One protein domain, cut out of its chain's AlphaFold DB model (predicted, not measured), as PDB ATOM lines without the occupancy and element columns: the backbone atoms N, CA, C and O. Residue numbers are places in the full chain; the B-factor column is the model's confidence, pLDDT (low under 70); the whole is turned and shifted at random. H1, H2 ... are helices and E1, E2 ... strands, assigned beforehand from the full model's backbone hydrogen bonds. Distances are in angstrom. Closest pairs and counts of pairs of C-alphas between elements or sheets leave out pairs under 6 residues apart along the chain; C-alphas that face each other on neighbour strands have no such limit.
ATOM      1  N   GLU A  13      61.278 -12.948 248.545       90.56
ATOM      2  CA  GLU A  13      61.135 -13.021 247.087       90.56
ATOM      3  C   GLU A  13      62.206 -13.926 246.464       90.56
ATOM      4  O   GLU A  13      61.925 -14.762 245.608       90.56
ATOM      5  N   THR A  14      63.440 -13.828 246.966       89.62
ATOM      6  CA  THR A  14      64.550 -14.699 246.557       89.62
ATOM      7  C   THR A  14      64.284 -16.137 246.980       89.62
ATOM      8  O   THR A  14      64.486 -17.058 246.192       89.62
ATOM      9  N   PHE A  15      63.778 -16.334 248.201       91.00
ATOM     10  CA  PHE A  15      63.382 -17.651 248.681       91.00
ATOM     11  C   PHE A  15      62.308 -18.276 247.786       91.00
ATOM     12  O   PHE A  15      62.487 -19.397 247.321       91.00
ATOM     13  N   LYS A  16      61.234 -17.533 247.497       91.94
ATOM     14  CA  LYS A  16      60.142 -17.967 246.620       91.94
ATOM     15  C   LYS A  16      60.673 -18.379 245.254       91.94
ATOM     16  O   LYS A  16      60.360 -19.458 244.764       91.94
ATOM     17  N   ARG A  17      61.547 -17.555 244.679       91.88
ATOM     18  CA  ARG A  17      62.177 -17.834 243.391       91.88
ATOM     19  C   ARG A  17      63.024 -19.106 243.410       91.88
ATOM     20  O   ARG A  17      62.905 -19.921 242.501       91.88
ATOM     21  N   TYR A  18      63.858 -19.304 244.430       93.38
ATOM     22  CA  TYR A  18      64.650 -20.531 244.565       93.38
ATOM     23  C   TYR A  18      63.772 -21.761 244.767       93.38
ATOM     24  O   TYR A  18      64.089 -22.827 244.246       93.38
ATOM     25  N   ALA A  19      62.653 -21.609 245.467       92.56
ATOM     26  CA  ALA A  19      61.705 -22.683 245.696       92.56
ATOM     27  C   ALA A  19      60.996 -23.119 244.395       92.56
ATOM     28  O   ALA A  19      60.883 -24.317 244.140       92.56
ATOM     29  N   GLU A  20      60.623 -22.167 243.529       93.00
ATOM     30  CA  GLU A  20      60.097 -22.456 242.183       93.00
ATOM     31  C   GLU A  20      61.144 -23.127 241.278       93.00
ATOM     32  O   GLU A  20      60.868 -24.125 240.619       93.00
ATOM     33  N   ILE A  21      62.385 -22.636 241.283       93.12
ATOM     34  CA  ILE A  21      63.456 -23.249 240.483       93.12
ATOM     35  C   ILE A  21      63.717 -24.681 240.951       93.12
ATOM     36  O   ILE A  21      63.839 -25.594 240.139       93.12
ATOM     37  N   PHE A  22      63.779 -24.893 242.264       92.75
ATOM     38  CA  PHE A  22      63.952 -26.220 242.833       92.75
ATOM     39  C   PHE A  22      62.853 -27.177 242.382       92.75
ATOM     40  O   PHE A  22      63.176 -28.277 241.931       92.75
ATOM     41  N   ILE A  23      61.581 -26.776 242.480       92.25
ATOM     42  CA  ILE A  23      60.486 -27.684 242.144       92.25
ATOM     43  C   ILE A  23      60.482 -28.040 240.658       92.25
ATOM     44  O   ILE A  23      60.297 -29.205 240.313       92.25
ATOM     45  N   ASP A  24      60.791 -27.079 239.788       91.25
ATOM     46  CA  ASP A  24      60.912 -27.316 238.352       91.25
ATOM     47  C   ASP A  24      62.056 -28.285 238.028       91.25
ATOM     48  O   ASP A  24      61.884 -29.214 237.235       91.25
ATOM     49  N   LEU A  25      63.224 -28.097 238.650       90.44
ATOM     50  CA  LEU A  25      64.378 -28.980 238.465       90.44
ATOM     51  C   LEU A  25      64.130 -30.383 239.037       90.44
ATOM     52  O   LEU A  25      64.602 -31.365 238.462       90.44
ATOM     53  N   TYR A  26      63.380 -30.481 240.136       89.31
ATOM     54  CA  TYR A  26      62.975 -31.747 240.740       89.31
ATOM     55  C   TYR A  26      62.008 -32.519 239.837       89.31
ATOM     56  O   TYR A  26      62.253 -33.676 239.515       89.31
ATOM     57  N   ILE A  27      60.947 -31.864 239.352       88.06
ATOM     58  CA  ILE A  27      59.950 -32.473 238.455       88.06
ATOM     59  C   ILE A  27      60.594 -32.939 237.142       88.06
ATOM     60  O   ILE A  27      60.226 -33.982 236.604       88.06
ATOM     61  N   LYS A  28      61.579 -32.193 236.629       87.81
ATOM     62  CA  LYS A  28      62.340 -32.558 235.424       87.81
ATOM     63  C   LYS A  28      63.389 -33.654 235.659       87.81
ATOM     64  O   LYS A  28      64.099 -33.997 234.718       87.81
ATOM     65  N   ASN A  29      63.510 -34.190 236.879       85.69
ATOM     66  CA  ASN A  29      64.545 -35.148 237.290       85.69
ATOM     67  C   ASN A  29      65.989 -34.654 237.062       85.69
ATOM     68  O   ASN A  29      66.917 -35.458 236.979       85.69
ATOM     69  N   ILE A  30      66.198 -33.335 236.977       87.44
ATOM     70  CA  ILE A  30      67.541 -32.735 236.913       87.44
ATOM     71  C   ILE A  30      68.169 -32.771 238.307       87.44
ATOM     72  O   ILE A  30      69.353 -33.071 238.455       87.44
ATOM     73  N   ILE A  31      67.358 -32.497 239.334       88.06
ATOM     74  CA  ILE A  31      67.711 -32.697 240.736       88.06
ATOM     75  C   ILE A  31      67.027 -33.965 241.242       88.06
ATOM     76  O   ILE A  31      65.805 -34.067 241.224       88.06
ATOM     77  N   ILE A  32      67.820 -34.888 241.778       85.88
ATOM     78  CA  ILE A  32      67.351 -36.059 242.515       85.88
ATOM     79  C   ILE A  32      67.603 -35.843 244.003       85.88
ATOM     80  O   ILE A  32      68.717 -35.533 244.433       85.88
ATOM     81  N   VAL A  33      66.559 -36.036 244.805       86.75
ATOM     82  CA  VAL A  33      66.635 -35.952 246.263       86.75
ATOM     83  C   VAL A  33      66.684 -37.358 246.848       86.75
ATOM     84  O   VAL A  33      65.765 -38.154 246.679       86.75
ATOM     85  N   LYS A  34      67.761 -37.663 247.572       80.62
ATOM     86  CA  LYS A  34      67.908 -38.894 248.349       80.62
ATOM     87  C   LYS A  34      67.646 -38.614 249.819       80.62
ATOM     88  O   LYS A  34      68.363 -37.846 250.463       80.62
ATOM     89  N   TRP A  35      66.620 -39.267 250.337       79.44
ATOM     90  CA  TRP A  35      66.192 -39.173 251.724       79.44
ATOM     91  C   TRP A  35      66.868 -40.249 252.582       79.44
ATOM     92  O   TRP A  35      66.924 -41.414 252.197       79.44
ATOM     93  N   PHE A  36      67.344 -39.846 253.758       67.94
ATOM     94  CA  PHE A  36      67.856 -40.707 254.825       67.94
ATOM     95  C   PHE A  36      67.134 -40.366 256.135       67.94
ATOM     96  O   PHE A  36      66.597 -39.261 256.270       67.94
ATOM     97  N   SER A  37      67.179 -41.273 257.118       62.06
ATOM     98  CA  SER A  37      66.545 -41.096 258.438       62.06
ATOM     99  C   SER A  37      66.859 -39.730 259.061       62.06
ATOM    100  O   SER A  37      65.949 -38.973 259.388       62.06
ATOM    101  N   GLU A  38      68.137 -39.352 259.097       63.44
ATOM    102  CA  GLU A  38      68.604 -38.106 259.726       63.44
ATOM    103  C   GLU A  38      69.158 -37.072 258.734       63.44
ATOM    104  O   GLU A  38      69.674 -36.031 259.133       63.44
ATOM    105  N   GLY A  39      69.066 -37.328 257.428       65.62
ATOM    106  CA  GLY A  39      69.714 -36.467 256.440       65.62
ATOM    107  C   GLY A  39      69.057 -36.482 255.075       65.62
ATOM    108  O   GLY A  39      68.237 -37.339 254.755       65.62
ATOM    109  N   VAL A  40      69.411 -35.509 254.252       78.94
ATOM    110  CA  VAL A  40      68.980 -35.419 252.860       78.94
ATOM    111  C   VAL A  40      70.206 -35.161 251.993       78.94
ATOM    112  O   VAL A  40      71.142 -34.480 252.413       78.94
ATOM    113  N   ARG A  41      70.234 -35.738 250.796       80.31
ATOM    114  CA  ARG A  41      71.280 -35.510 249.799       80.31
ATOM    115  C   ARG A  41      70.640 -35.086 248.492       80.31
ATOM    116  O   ARG A  41      69.653 -35.669 248.063       80.31
ATOM    117  N   ILE A  42      71.252 -34.099 247.859       83.44
ATOM    118  CA  ILE A  42      70.880 -33.608 246.538       83.44
ATOM    119  C   ILE A  42      71.924 -34.141 245.556       83.44
ATOM    120  O   ILE A  42      73.129 -34.001 245.785       83.44
ATOM    121  N   GLU A  43      71.468 -34.782 244.490       81.88
ATOM    122  CA  GLU A  43      72.287 -35.218 243.364       81.88
ATOM    123  C   GLU A  43      71.763 -34.556 242.088       81.88
ATOM    124  O   GLU A  43      70.559 -34.411 241.916       81.88
ATOM    125  N   ALA A  44      72.665 -34.154 241.198       74.94
ATOM    126  CA  ALA A  44      72.317 -33.758 239.840       74.94
ATOM    127  C   ALA A  44      72.976 -34.776 238.907       74.94
ATOM    128  O   ALA A  44      74.204 -34.856 238.859       74.94
ATOM    129  N   HIS A  45      72.175 -35.625 238.261       54.31
ATOM    130  CA  HIS A  45      72.688 -36.632 237.331       54.31
ATOM    131  C   HIS A  45      73.136 -35.943 236.047       54.31
ATOM    132  O   HIS A  45      72.350 -35.208 235.472       54.31
ATOM    133  N   ASP A  46      74.380 -36.158 235.616       52.88
ATOM    134  CA  ASP A  46      74.928 -35.777 234.299       52.88
ATOM    135  C   ASP A  46      74.863 -34.288 233.885       52.88
ATOM    136  O   ASP A  46      75.437 -33.903 232.865       52.88
ATOM    137  N   TYR A  47      74.270 -33.418 234.705       58.81
ATOM    138  CA  TYR A  47      74.174 -31.982 234.483       58.81
ATOM    139  C   TYR A  47      75.118 -31.221 235.408       58.81
ATOM    140  O   TYR A  47      75.159 -31.414 236.625       58.81
ATOM    141  N   ASN A  48      75.863 -30.278 234.829       74.62
ATOM    142  CA  ASN A  48      76.518 -29.251 235.621       74.62
ATOM    143  C   ASN A  48      75.420 -28.320 236.149       74.62
ATOM    144  O   ASN A  48      75.044 -27.375 235.464       74.62
ATOM    145  N   LEU A  49      74.905 -28.605 237.349       81.31
ATOM    146  CA  LEU A  49      73.824 -27.843 237.986       81.31
ATOM    147  C   LEU A  49      74.084 -26.332 237.955       81.31
ATOM    148  O   LEU A  49      73.157 -25.558 237.759       81.31
ATOM    149  N   LYS A  50      75.348 -25.908 238.072       81.12
ATOM    150  CA  LYS A  50      75.719 -24.498 237.941       81.12
ATOM    151  C   LYS A  50      75.343 -23.930 236.568       81.12
ATOM    152  O   LYS A  50      74.770 -22.856 236.519       81.12
ATOM    153  N   LYS A  51      75.605 -24.660 235.480       81.50
ATOM    154  CA  LYS A  51      75.236 -24.244 234.115       81.50
ATOM    155  C   LYS A  51      73.726 -24.209 233.902       81.50
ATOM    156  O   LYS A  51      73.240 -23.305 233.239       81.50
ATOM    157  N   GLU A  52      72.994 -25.173 234.459       82.62
ATOM    158  CA  GLU A  52      71.525 -25.178 234.395       82.62
ATOM    159  C   GLU A  52      70.940 -23.968 235.134       82.62
ATOM    160  O   GLU A  52      70.060 -23.287 234.617       82.62
ATOM    161  N   LEU A  53      71.479 -23.645 236.316       86.19
ATOM    162  CA  LEU A  53      71.086 -22.449 237.059       86.19
ATOM    163  C   LEU A  53      71.463 -21.166 236.306       86.19
ATOM    164  O   LEU A  53      70.615 -20.294 236.179       86.19
ATOM    165  N   GLU A  54      72.675 -21.078 235.747       84.12
ATOM    166  CA  GLU A  54      73.121 -19.947 234.915       84.12
ATOM    167  C   GLU A  54      72.235 -19.745 233.673       84.12
ATOM    168  O   GLU A  54      72.003 -18.610 233.265       84.12
ATOM    169  N   ALA A  55      71.716 -20.826 233.075       84.81
ATOM    170  CA  ALA A  55      70.804 -20.754 231.932       84.81
ATOM    171  C   ALA A  55      69.408 -20.226 232.311       84.81
ATOM    172  O   ALA A  55      68.719 -19.651 231.467       84.81
ATOM    173  N   ILE A  56      68.989 -20.422 233.564       85.69
ATOM    174  CA  ILE A  56      67.734 -19.888 234.105       85.69
ATOM    175  C   ILE A  56      67.920 -18.425 234.532       85.69
ATOM    176  O   ILE A  56      67.085 -17.577 234.212       85.69
ATOM    177  N   ASP A  57      68.989 -18.136 235.275       81.06
ATOM    178  CA  ASP A  57      69.417 -16.794 235.671       81.06
ATOM    179  C   ASP A  57      70.890 -16.802 236.105       81.06
ATOM    180  O   ASP A  57      71.274 -17.447 237.084       81.06
ATOM    181  N   ASP A  58      71.703 -16.003 235.416       82.56
ATOM    182  CA  ASP A  58      73.138 -15.842 235.658       82.56
ATOM    183  C   ASP A  58      73.467 -15.207 237.021       82.56
ATOM    184  O   ASP A  58      74.614 -15.249 237.472       82.56
ATOM    185  N   LYS A  59      72.466 -14.660 237.720       83.25
ATOM    186  CA  LYS A  59      72.597 -14.084 239.064       83.25
ATOM    187  C   LYS A  59      72.399 -15.089 240.195       83.25
ATOM    188  O   LYS A  59      72.559 -14.714 241.360       83.25
ATOM    189  N   ILE A  60      72.029 -16.338 239.907       85.06
ATOM    190  CA  ILE A  60      71.823 -17.344 240.955       85.06
ATOM    191  C   ILE A  60      73.171 -17.759 241.544       85.06
ATOM    192  O   ILE A  60      74.029 -18.329 240.872       85.06
ATOM    193  N   ASN A  61      73.334 -17.529 242.845       85.62
ATOM    194  CA  ASN A  61      74.435 -18.102 243.597       85.62
ATOM    195  C   ASN A  61      74.120 -19.573 243.921       85.62
ATOM    196  O   ASN A  61      73.105 -19.873 244.550       85.62
ATOM    197  N   LEU A  62      74.995 -20.484 243.487       85.00
ATOM    198  CA  LEU A  62      74.820 -21.925 243.685       85.00
ATOM    199  C   LEU A  62      74.746 -22.307 245.171       85.00
ATOM    200  O   LEU A  62      73.896 -23.113 245.539       85.00
ATOM    201  N   ASP A  63      75.607 -21.744 246.015       84.62
ATOM    202  CA  ASP A  63      75.673 -22.099 247.437       84.62
ATOM    203  C   ASP A  63      74.424 -21.613 248.182       84.62
ATOM    204  O   ASP A  63      73.833 -22.369 248.957       84.62
ATOM    205  N   ASP A  64      73.966 -20.392 247.886       87.25
ATOM    206  CA  ASP A  64      72.729 -19.850 248.455       87.25
ATOM    207  C   ASP A  64      71.509 -20.661 247.992       87.25
ATOM    208  O   ASP A  64      70.649 -21.001 248.810       87.25
ATOM    209  N   PHE A  65      71.452 -21.028 246.704       90.56
ATOM    210  CA  PHE A  65      70.403 -21.892 246.162       90.56
ATOM    211  C   PHE A  65      70.372 -23.240 246.886       90.56
ATOM    212  O   PHE A  65      69.337 -23.611 247.439       90.56
ATOM    213  N   ILE A  66      71.504 -23.946 246.964       88.69
ATOM    214  CA  ILE A  66      71.602 -25.244 247.644       88.69
ATOM    215  C   ILE A  66      71.217 -25.130 249.126       88.69
ATOM    216  O   ILE A  66      70.480 -25.981 249.628       88.69
ATOM    217  N   GLY A  67      71.648 -24.068 249.815       85.88
ATOM    218  CA  GLY A  67      71.256 -23.796 251.200       85.88
ATOM    219  C   GLY A  67      69.740 -23.667 251.370       85.88
ATOM    220  O   GLY A  67      69.159 -24.285 252.268       85.88
ATOM    221  N   GLN A  68      69.072 -22.945 250.462       89.62
ATOM    222  CA  GLN A  68      67.612 -22.834 250.487       89.62
ATOM    223  C   GLN A  68      66.912 -24.139 250.103       89.62
ATOM    224  O   GLN A  68      65.896 -24.464 250.713       89.62
ATOM    225  N   VAL A  69      67.450 -24.930 249.168       92.00
ATOM    226  CA  VAL A  69      66.890 -26.253 248.847       92.00
ATOM    227  C   VAL A  69      66.942 -27.169 250.067       92.00
ATOM    228  O   VAL A  69      65.941 -27.794 250.407       92.00
ATOM    229  N   PHE A  70      68.065 -27.212 250.786       87.94
ATOM    230  CA  PHE A  70      68.149 -27.978 252.030       87.94
ATOM    231  C   PHE A  70      67.156 -27.493 253.086       87.94
ATOM    232  O   PHE A  70      66.524 -28.317 253.747       87.94
ATOM    233  N   TYR A  71      66.977 -26.177 253.225       88.31
ATOM    234  CA  TYR A  71      65.955 -25.616 254.108       88.31
ATOM    235  C   TYR A  71      64.547 -26.091 253.716       88.31
ATOM    236  O   TYR A  71      63.827 -26.620 254.561       88.31
ATOM    237  N   ILE A  72      64.183 -25.972 252.433       91.25
ATOM    238  CA  ILE A  72      62.891 -26.425 251.896       91.25
ATOM    239  C   ILE A  72      62.678 -27.908 252.200       91.25
ATOM    240  O   ILE A  72      61.633 -28.269 252.725       91.25
ATOM    241  N   LEU A  73      63.665 -28.761 251.917       90.81
ATOM    242  CA  LEU A  73      63.568 -30.209 252.114       90.81
ATOM    243  C   LEU A  73      63.440 -30.596 253.595       90.81
ATOM    244  O   LEU A  73      62.665 -31.491 253.936       90.81
ATOM    245  N   ASN A  74      64.162 -29.916 254.487       85.50
ATOM    246  CA  ASN A  74      64.079 -30.166 255.927       85.50
ATOM    247  C   ASN A  74      62.724 -29.743 256.502       85.50
ATOM    248  O   ASN A  74      62.112 -30.490 257.265       85.50
ATOM    249  N   GLU A  75      62.225 -28.573 256.113       86.88
ATOM    250  CA  GLU A  75      60.912 -28.101 256.549       86.88
ATOM    251  C   GLU A  75      59.777 -28.915 255.916       86.88
ATOM    252  O   GLU A  75      58.835 -29.288 256.610       86.88
ATOM    253  N   ALA A  76      59.899 -29.308 254.646       89.50
ATOM    254  CA  ALA A  76      58.987 -30.246 253.997       89.50
ATOM    255  C   ALA A  76      58.902 -31.570 254.768       89.50
ATOM    256  O   ALA A  76      57.807 -32.040 255.074       89.50
ATOM    257  N   ARG A  77      60.054 -32.133 255.163       86.12
ATOM    258  CA  ARG A  77      60.112 -33.325 256.019       86.12
ATOM    259  C   ARG A  77      59.374 -33.103 257.336       86.12
ATOM    260  O   ARG A  77      58.562 -33.938 257.726       86.12
ATOM    261  N   ARG A  78      59.628 -31.983 258.018       81.31
ATOM    262  CA  ARG A  78      58.957 -31.650 259.282       81.31
ATOM    263  C   ARG A  78      57.440 -31.544 259.118       81.31
ATOM    264  O   ARG A  78      56.727 -32.090 259.953       81.31
ATOM    265  N   ILE A  79      56.968 -30.882 258.060       84.12
ATOM    266  CA  ILE A  79      55.540 -30.696 257.760       84.12
ATOM    267  C   ILE A  79      54.861 -32.041 257.481       84.12
ATOM    268  O   ILE A  79      53.780 -32.297 257.999       84.12
ATOM    269  N   VAL A  80      55.486 -32.908 256.681       84.75
ATOM    270  CA  VAL A  80      54.898 -34.196 256.280       84.75
ATOM    271  C   VAL A  80      54.901 -35.219 257.423       84.75
ATOM    272  O   VAL A  80      53.949 -35.987 257.546       84.75
ATOM    273  N   LEU A  81      55.950 -35.251 258.257       78.12
ATOM    274  CA  LEU A  81      56.086 -36.241 259.336       78.12
ATOM    275  C   LEU A  81      55.342 -35.864 260.627       78.12
ATOM    276  O   LEU A  81      54.930 -36.757 261.367       78.12
ATOM    277  N   LYS A  82      55.158 -34.570 260.923       69.25
ATOM    278  CA  LYS A  82      54.436 -34.105 262.119       69.25
ATOM    279  C   LYS A  82      52.984 -33.782 261.779       69.25
ATOM    280  O   LYS A  82      52.620 -32.647 261.489       69.25
ATOM    281  N   ASN A  83      52.166 -34.829 261.793       53.09
ATOM    282  CA  ASN A  83      50.769 -34.824 261.361       53.09
ATOM    283  C   ASN A  83      49.777 -34.300 262.432       53.09
ATOM    284  O   ASN A  83      48.596 -34.630 262.382       53.09
ATOM    285  N   ASP A  84      50.231 -33.541 263.436       45.09
ATOM    286  CA  ASP A  84      49.468 -33.230 264.657       45.09
ATOM    287  C   ASP A  84      49.019 -31.764 264.800       45.09
ATOM    288  O   ASP A  84      48.558 -31.358 265.865       45.09
ATOM    289  N   GLY A  85      49.080 -30.962 263.730       44.97
ATOM    290  CA  GLY A  85      48.345 -29.689 263.632       44.97
ATOM    291  C   GLY A  85      48.703 -28.602 264.659       44.97
ATOM    292  O   GLY A  85      48.062 -27.555 264.674       44.97
ATOM    293  N   THR A  86      49.721 -28.805 265.500       44.72
ATOM    294  CA  THR A  86      50.122 -27.868 266.558       44.72
ATOM    295  C   THR A  86      51.403 -27.150 266.187       44.72
ATOM    296  O   THR A  86      52.477 -27.412 266.721       44.72
ATOM    297  N   TYR A  87      51.285 -26.200 265.266       51.19
ATOM    298  CA  TYR A  87      52.336 -25.219 265.073       51.19
ATOM    299  C   TYR A  87      51.767 -23.866 264.687       51.19
ATOM    300  O   TYR A  87      50.976 -23.741 263.752       51.19
ATOM    301  N   ASP A  88      52.267 -22.866 265.396       51.09
ATOM    302  CA  ASP A  88      52.176 -21.454 265.072       51.09
ATOM    303  C   ASP A  88      53.128 -21.164 263.895       51.09
ATOM    304  O   ASP A  88      54.265 -20.725 264.064       51.09
ATOM    305  N   TYR A  89      52.741 -21.583 262.686       55.53
ATOM    306  CA  TYR A  89      53.540 -21.378 261.474       55.53
ATOM    307  C   TYR A  89      53.075 -20.122 260.738       55.53
ATOM    308  O   TYR A  89      52.481 -20.213 259.664       55.53
ATOM    309  N   ASP A  90      53.405 -18.966 261.304       54.97
ATOM    310  CA  ASP A  90      53.108 -17.642 260.739       54.97
ATOM    311  C   ASP A  90      54.217 -17.115 259.801       54.97
ATOM    312  O   ASP A  90      54.245 -15.946 259.422       54.97
ATOM    313  N   SER A  91      55.175 -17.963 259.402       76.88
ATOM    314  CA  SER A  91      56.258 -17.537 258.506       76.88
ATOM    315  C   SER A  91      55.891 -17.733 257.032       76.88
ATOM    316  O   SER A  91      55.596 -18.854 256.605       76.88
ATOM    317  N   GLU A  92      56.029 -16.679 256.228       86.50
ATOM    318  CA  GLU A  92      55.793 -16.683 254.775       86.50
ATOM    319  C   GLU A  92      56.545 -17.812 254.039       86.50
ATOM    320  O   GLU A  92      56.009 -18.428 253.118       86.50
ATOM    321  N   LYS A  93      57.762 -18.171 254.484       87.88
ATOM    322  CA  LYS A  93      58.546 -19.278 253.901       87.88
ATOM    323  C   LYS A  93      57.842 -20.631 254.027       87.88
ATOM    324  O   LYS A  93      57.898 -21.440 253.105       87.88
ATOM    325  N   ILE A  94      57.170 -20.883 255.150       87.19
ATOM    326  CA  ILE A  94      56.441 -22.140 255.379       87.19
ATOM    327  C   ILE A  94      55.183 -22.207 254.512       87.19
ATOM    328  O   ILE A  94      54.848 -23.289 254.032       87.19
ATOM    329  N   ILE A  95      54.516 -21.075 254.262       88.88
ATOM    330  CA  ILE A  95      53.377 -21.011 253.333       88.88
ATOM    331  C   ILE A  95      53.826 -21.452 251.935       88.88
ATOM    332  O   ILE A  95      53.237 -22.371 251.371       88.88
ATOM    333  N   ILE A  96      54.941 -20.908 251.440       91.69
ATOM    334  CA  ILE A  96      55.522 -21.286 250.142       91.69
ATOM    335  C   ILE A  96      55.864 -22.785 250.091       91.69
ATOM    336  O   ILE A  96      55.567 -23.466 249.111       91.69
ATOM    337  N   ILE A  97      56.454 -23.341 251.153       91.44
ATOM    338  CA  ILE A  97      56.790 -24.774 251.196       91.44
ATOM    339  C   ILE A  97      55.524 -25.641 251.159       91.44
ATOM    340  O   ILE A  97      55.503 -26.668 250.481       91.44
ATOM    341  N   LYS A  98      54.445 -25.233 251.840       87.94
ATOM    342  CA  LYS A  98      53.154 -25.935 251.778       87.94
ATOM    343  C   LYS A  98      52.560 -25.909 250.369       87.94
ATOM    344  O   LYS A  98      52.072 -26.942 249.915       87.94
ATOM    345  N   GLU A  99      52.633 -24.777 249.673       90.25
ATOM    346  CA  GLU A  99      52.190 -24.662 248.275       90.25
ATOM    347  C   GLU A  99      52.983 -25.602 247.352       90.25
ATOM    348  O   GLU A  99      52.406 -26.280 246.500       90.25
ATOM    349  N   ILE A 100      54.297 -25.720 247.561       90.25
ATOM    350  CA  ILE A 100      55.150 -26.659 246.817       90.25
ATOM    351  C   ILE A 100      54.742 -28.109 247.068       90.25
ATOM    352  O   ILE A 100      54.610 -28.879 246.118       90.25
ATOM    353  N   LEU A 101      54.506 -28.485 248.327       89.31
ATOM    354  CA  LEU A 101      54.064 -29.837 248.676       89.31
ATOM    355  C   LEU A 101      52.717 -30.184 248.032       89.31
ATOM    356  O   LEU A 101      52.539 -31.304 247.563       89.31
ATOM    357  N   GLN A 102      51.791 -29.226 247.942       87.69
ATOM    358  CA  GLN A 102      50.518 -29.420 247.236       87.69
ATOM    359  C   GLN A 102      50.707 -29.641 245.729       87.69
ATOM    360  O   GLN A 102      49.996 -30.449 245.134       87.69
ATOM    361  N   ARG A 103      51.669 -28.946 245.108       87.31
ATOM    362  CA  ARG A 103      51.990 -29.074 243.674       87.31
ATOM    363  C   ARG A 103      52.797 -30.325 243.335       87.31
ATOM    364  O   ARG A 103      52.850 -30.704 242.168       87.31
ATOM    365  N   CYS A 104      53.428 -30.953 244.324       87.88
ATOM    366  CA  CYS A 104      54.369 -32.054 244.132       87.88
ATOM    367  C   CYS A 104      54.060 -33.231 245.075       87.88
ATOM    368  O   CYS A 104      54.809 -33.474 246.029       87.88
ATOM    369  N   PRO A 105      52.969 -33.986 244.825       86.25
ATOM    370  CA  PRO A 105      52.599 -35.138 245.649       86.25
ATOM    371  C   PRO A 105      53.710 -36.190 245.751       86.25
ATOM    372  O   PRO A 105      53.897 -36.771 246.814       86.25
ATOM    373  N   GLN A 106      54.512 -36.366 244.694       87.19
ATOM    374  CA  GLN A 106      55.634 -37.305 244.700       87.19
ATOM    375  C   GLN A 106      56.664 -36.994 245.799       87.19
ATOM    376  O   GLN A 106      57.175 -37.907 246.436       87.19
ATOM    377  N   LEU A 107      56.912 -35.714 246.103       87.19
ATOM    378  CA  LEU A 107      57.828 -35.317 247.174       87.19
ATOM    379  C   LEU A 107      57.276 -35.711 248.552       87.19
ATOM    380  O   LEU A 107      58.035 -36.114 249.431       87.19
ATOM    381  N   ILE A 108      55.954 -35.615 248.738       87.69
ATOM    382  CA  ILE A 108      55.281 -36.073 249.959       87.69
ATOM    383  C   ILE A 108      55.448 -37.585 250.107       87.69
ATOM    384  O   ILE A 108      55.787 -38.051 251.197       87.69
ATOM    385  N   ASP A 109      55.211 -38.339 249.037       84.38
ATOM    386  CA  ASP A 109      55.300 -39.797 249.053       84.38
ATOM    387  C   ASP A 109      56.736 -40.266 249.304       84.38
ATOM    388  O   ASP A 109      56.954 -41.127 250.157       84.38
ATOM    389  N   ASP A 110      57.724 -39.629 248.675       83.50
ATOM    390  CA  ASP A 110      59.142 -39.894 248.918       83.50
ATOM    391  C   ASP A 110      59.521 -39.647 250.381       83.50
ATOM    392  O   ASP A 110      60.167 -40.489 251.012       83.50
ATOM    393  N   ILE A 111      59.075 -38.526 250.960       84.12
ATOM    394  CA  ILE A 111      59.306 -38.224 252.376       84.12
ATOM    395  C   ILE A 111      58.636 -39.274 253.261       84.12
ATOM    396  O   ILE A 111      59.282 -39.805 254.165       84.12
ATOM    397  N   LYS A 112      57.362 -39.602 253.018       80.12
ATOM    398  CA  LYS A 112      56.642 -40.605 253.810       80.12
ATOM    399  C   LYS A 112      57.353 -41.944 253.728       80.12
ATOM    400  O   LYS A 112      57.765 -42.459 254.755       80.12
ATOM    401  N   VAL A 113      57.574 -42.493 252.542       72.94
ATOM    402  CA  VAL A 113      58.158 -43.829 252.382       72.94
ATOM    403  C   VAL A 113      59.582 -43.880 252.929       72.94
ATOM    404  O   VAL A 113      59.912 -44.772 253.708       72.94
ATOM    405  N   LYS A 114      60.443 -42.927 252.558       70.81
ATOM    406  CA  LYS A 114      61.878 -43.005 252.858       70.81
ATOM    407  C   LYS A 114      62.249 -42.466 254.238       70.81
ATOM    408  O   LYS A 114      63.252 -42.914 254.784       70.81
ATOM    409  N   CYS A 115      61.463 -41.552 254.813       66.38
ATOM    410  CA  CYS A 115      61.725 -41.013 256.153       66.38
ATOM    411  C   CYS A 115      60.888 -41.677 257.260       66.38
ATOM    412  O   CYS A 115      61.275 -41.576 258.419       66.38
ATOM    413  N   THR A 116      59.773 -42.359 256.949       60.91
ATOM    414  CA  THR A 116      59.038 -43.173 257.951       60.91
ATOM    415  C   THR A 116      59.464 -44.636 257.976       60.91
ATOM    416  O   THR A 116      59.137 -45.341 258.933       60.91
ATOM    417  N   SER A 117      60.218 -45.103 256.972       50.75
ATOM    418  CA  SER A 117      60.844 -46.425 257.001       50.75
ATOM    419  C   SER A 117      61.922 -46.452 258.087       50.75
ATOM    420  O   SER A 117      63.105 -46.215 257.845       50.75
TER     421      SER A 117
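What this domain is: This is residues 13 to 117 of the 199 residues of an uncharacterized protein of Thermoanaerobacterium sp. PSU-2 (UniProt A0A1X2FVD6). The long helix H3 runs along the longest axis of the domain, and two helices side by side, H1 and H4, cross it on one of its sides. The small strand hairpin E1 E2 and the helix H5 cover the place where H1 and H4 end, while H2 lies at one end of the long axis and the loop of residues 82 to 91 bows out at the other. The printed part has 105 residues, with five named helices and two named strands in the order H1 E1 E2 H2 H3 H4 H5; the sheet, E1 - E2, is antiparallel and the class is mostly helix. The whole is compact, with a radius of gyration of the C-alphas of 13.8 A and spans of 41 by 30 by 22 A.

Where its parts are: H1, residues 13 to 27, begins at C-alpha 13 (61.135, -13.021, 247.087) and is 21.3 A long. E1, residues 31 to 35, and E2, residues 40 to 44, follow. H2 holds residues 49 to 56. H3, residues 62 to 81, begins at C-alpha 62 (74.820, -21.925, 243.685) and is 28.3 A long. H4, residues 92 to 103, is 17.1 A long. H5, residues 105 to 116, is 16.0 A long and ends at C-alpha 116 (59.038, -43.173, 257.951).

How they stand to each other: H3 is the hub, touching three helices, and the helix packing is mostly crossed. Its residues 65 to 72 alone touch H1, about perpendicular at 76 degrees, the closest C-alphas being those of Tyr 18 and Phe 65, 6.1 A. Its residues 72 to 76 alone touch H4, only just about perpendicular at 73 degrees, closest at Ile 72 and Ile 97, C-alphas 6.4 A apart. Its residues 76 to 81 alone touch H5, only just about perpendicular at 72 degrees, closest at Arg 77 and Ile 111, C-alphas 6.2 A apart. H1 and H4 touch at a shallow tilt of 20 degrees, the same way, closest at the C-alphas of Lys 16 and Ile 96, 6.7 A. In the hairpin E1 and E2, N 32 and O 43 are within hydrogen-bond range at 2.8 A, as are N 41 and O 34 at 2.8 A. The closest C-alphas of E1 and H5 are those of Trp 35 and Lys 114, 5.9 A. H2 and H3 are close but not clearly touching, with the C-alphas of Lys 50 and Leu 62 6.4 A apart; H1 and H5 are apart. In H1, H2, H3, H4 and H5 every O i to N i+4 pair is within hydrogen-bond range.

The domain as a whole: The two C-alphas farthest apart are those of Asp 46 and Thr 86, 41.5 A. The printed part has no cut. The link H3 to H4, of 10 residues, is short; the other links are tight. The mean pLDDT of the printed part is 80.7, and residues 36 to 39, 45 to 47, 82 to 90 and 115 to 117 are under 70.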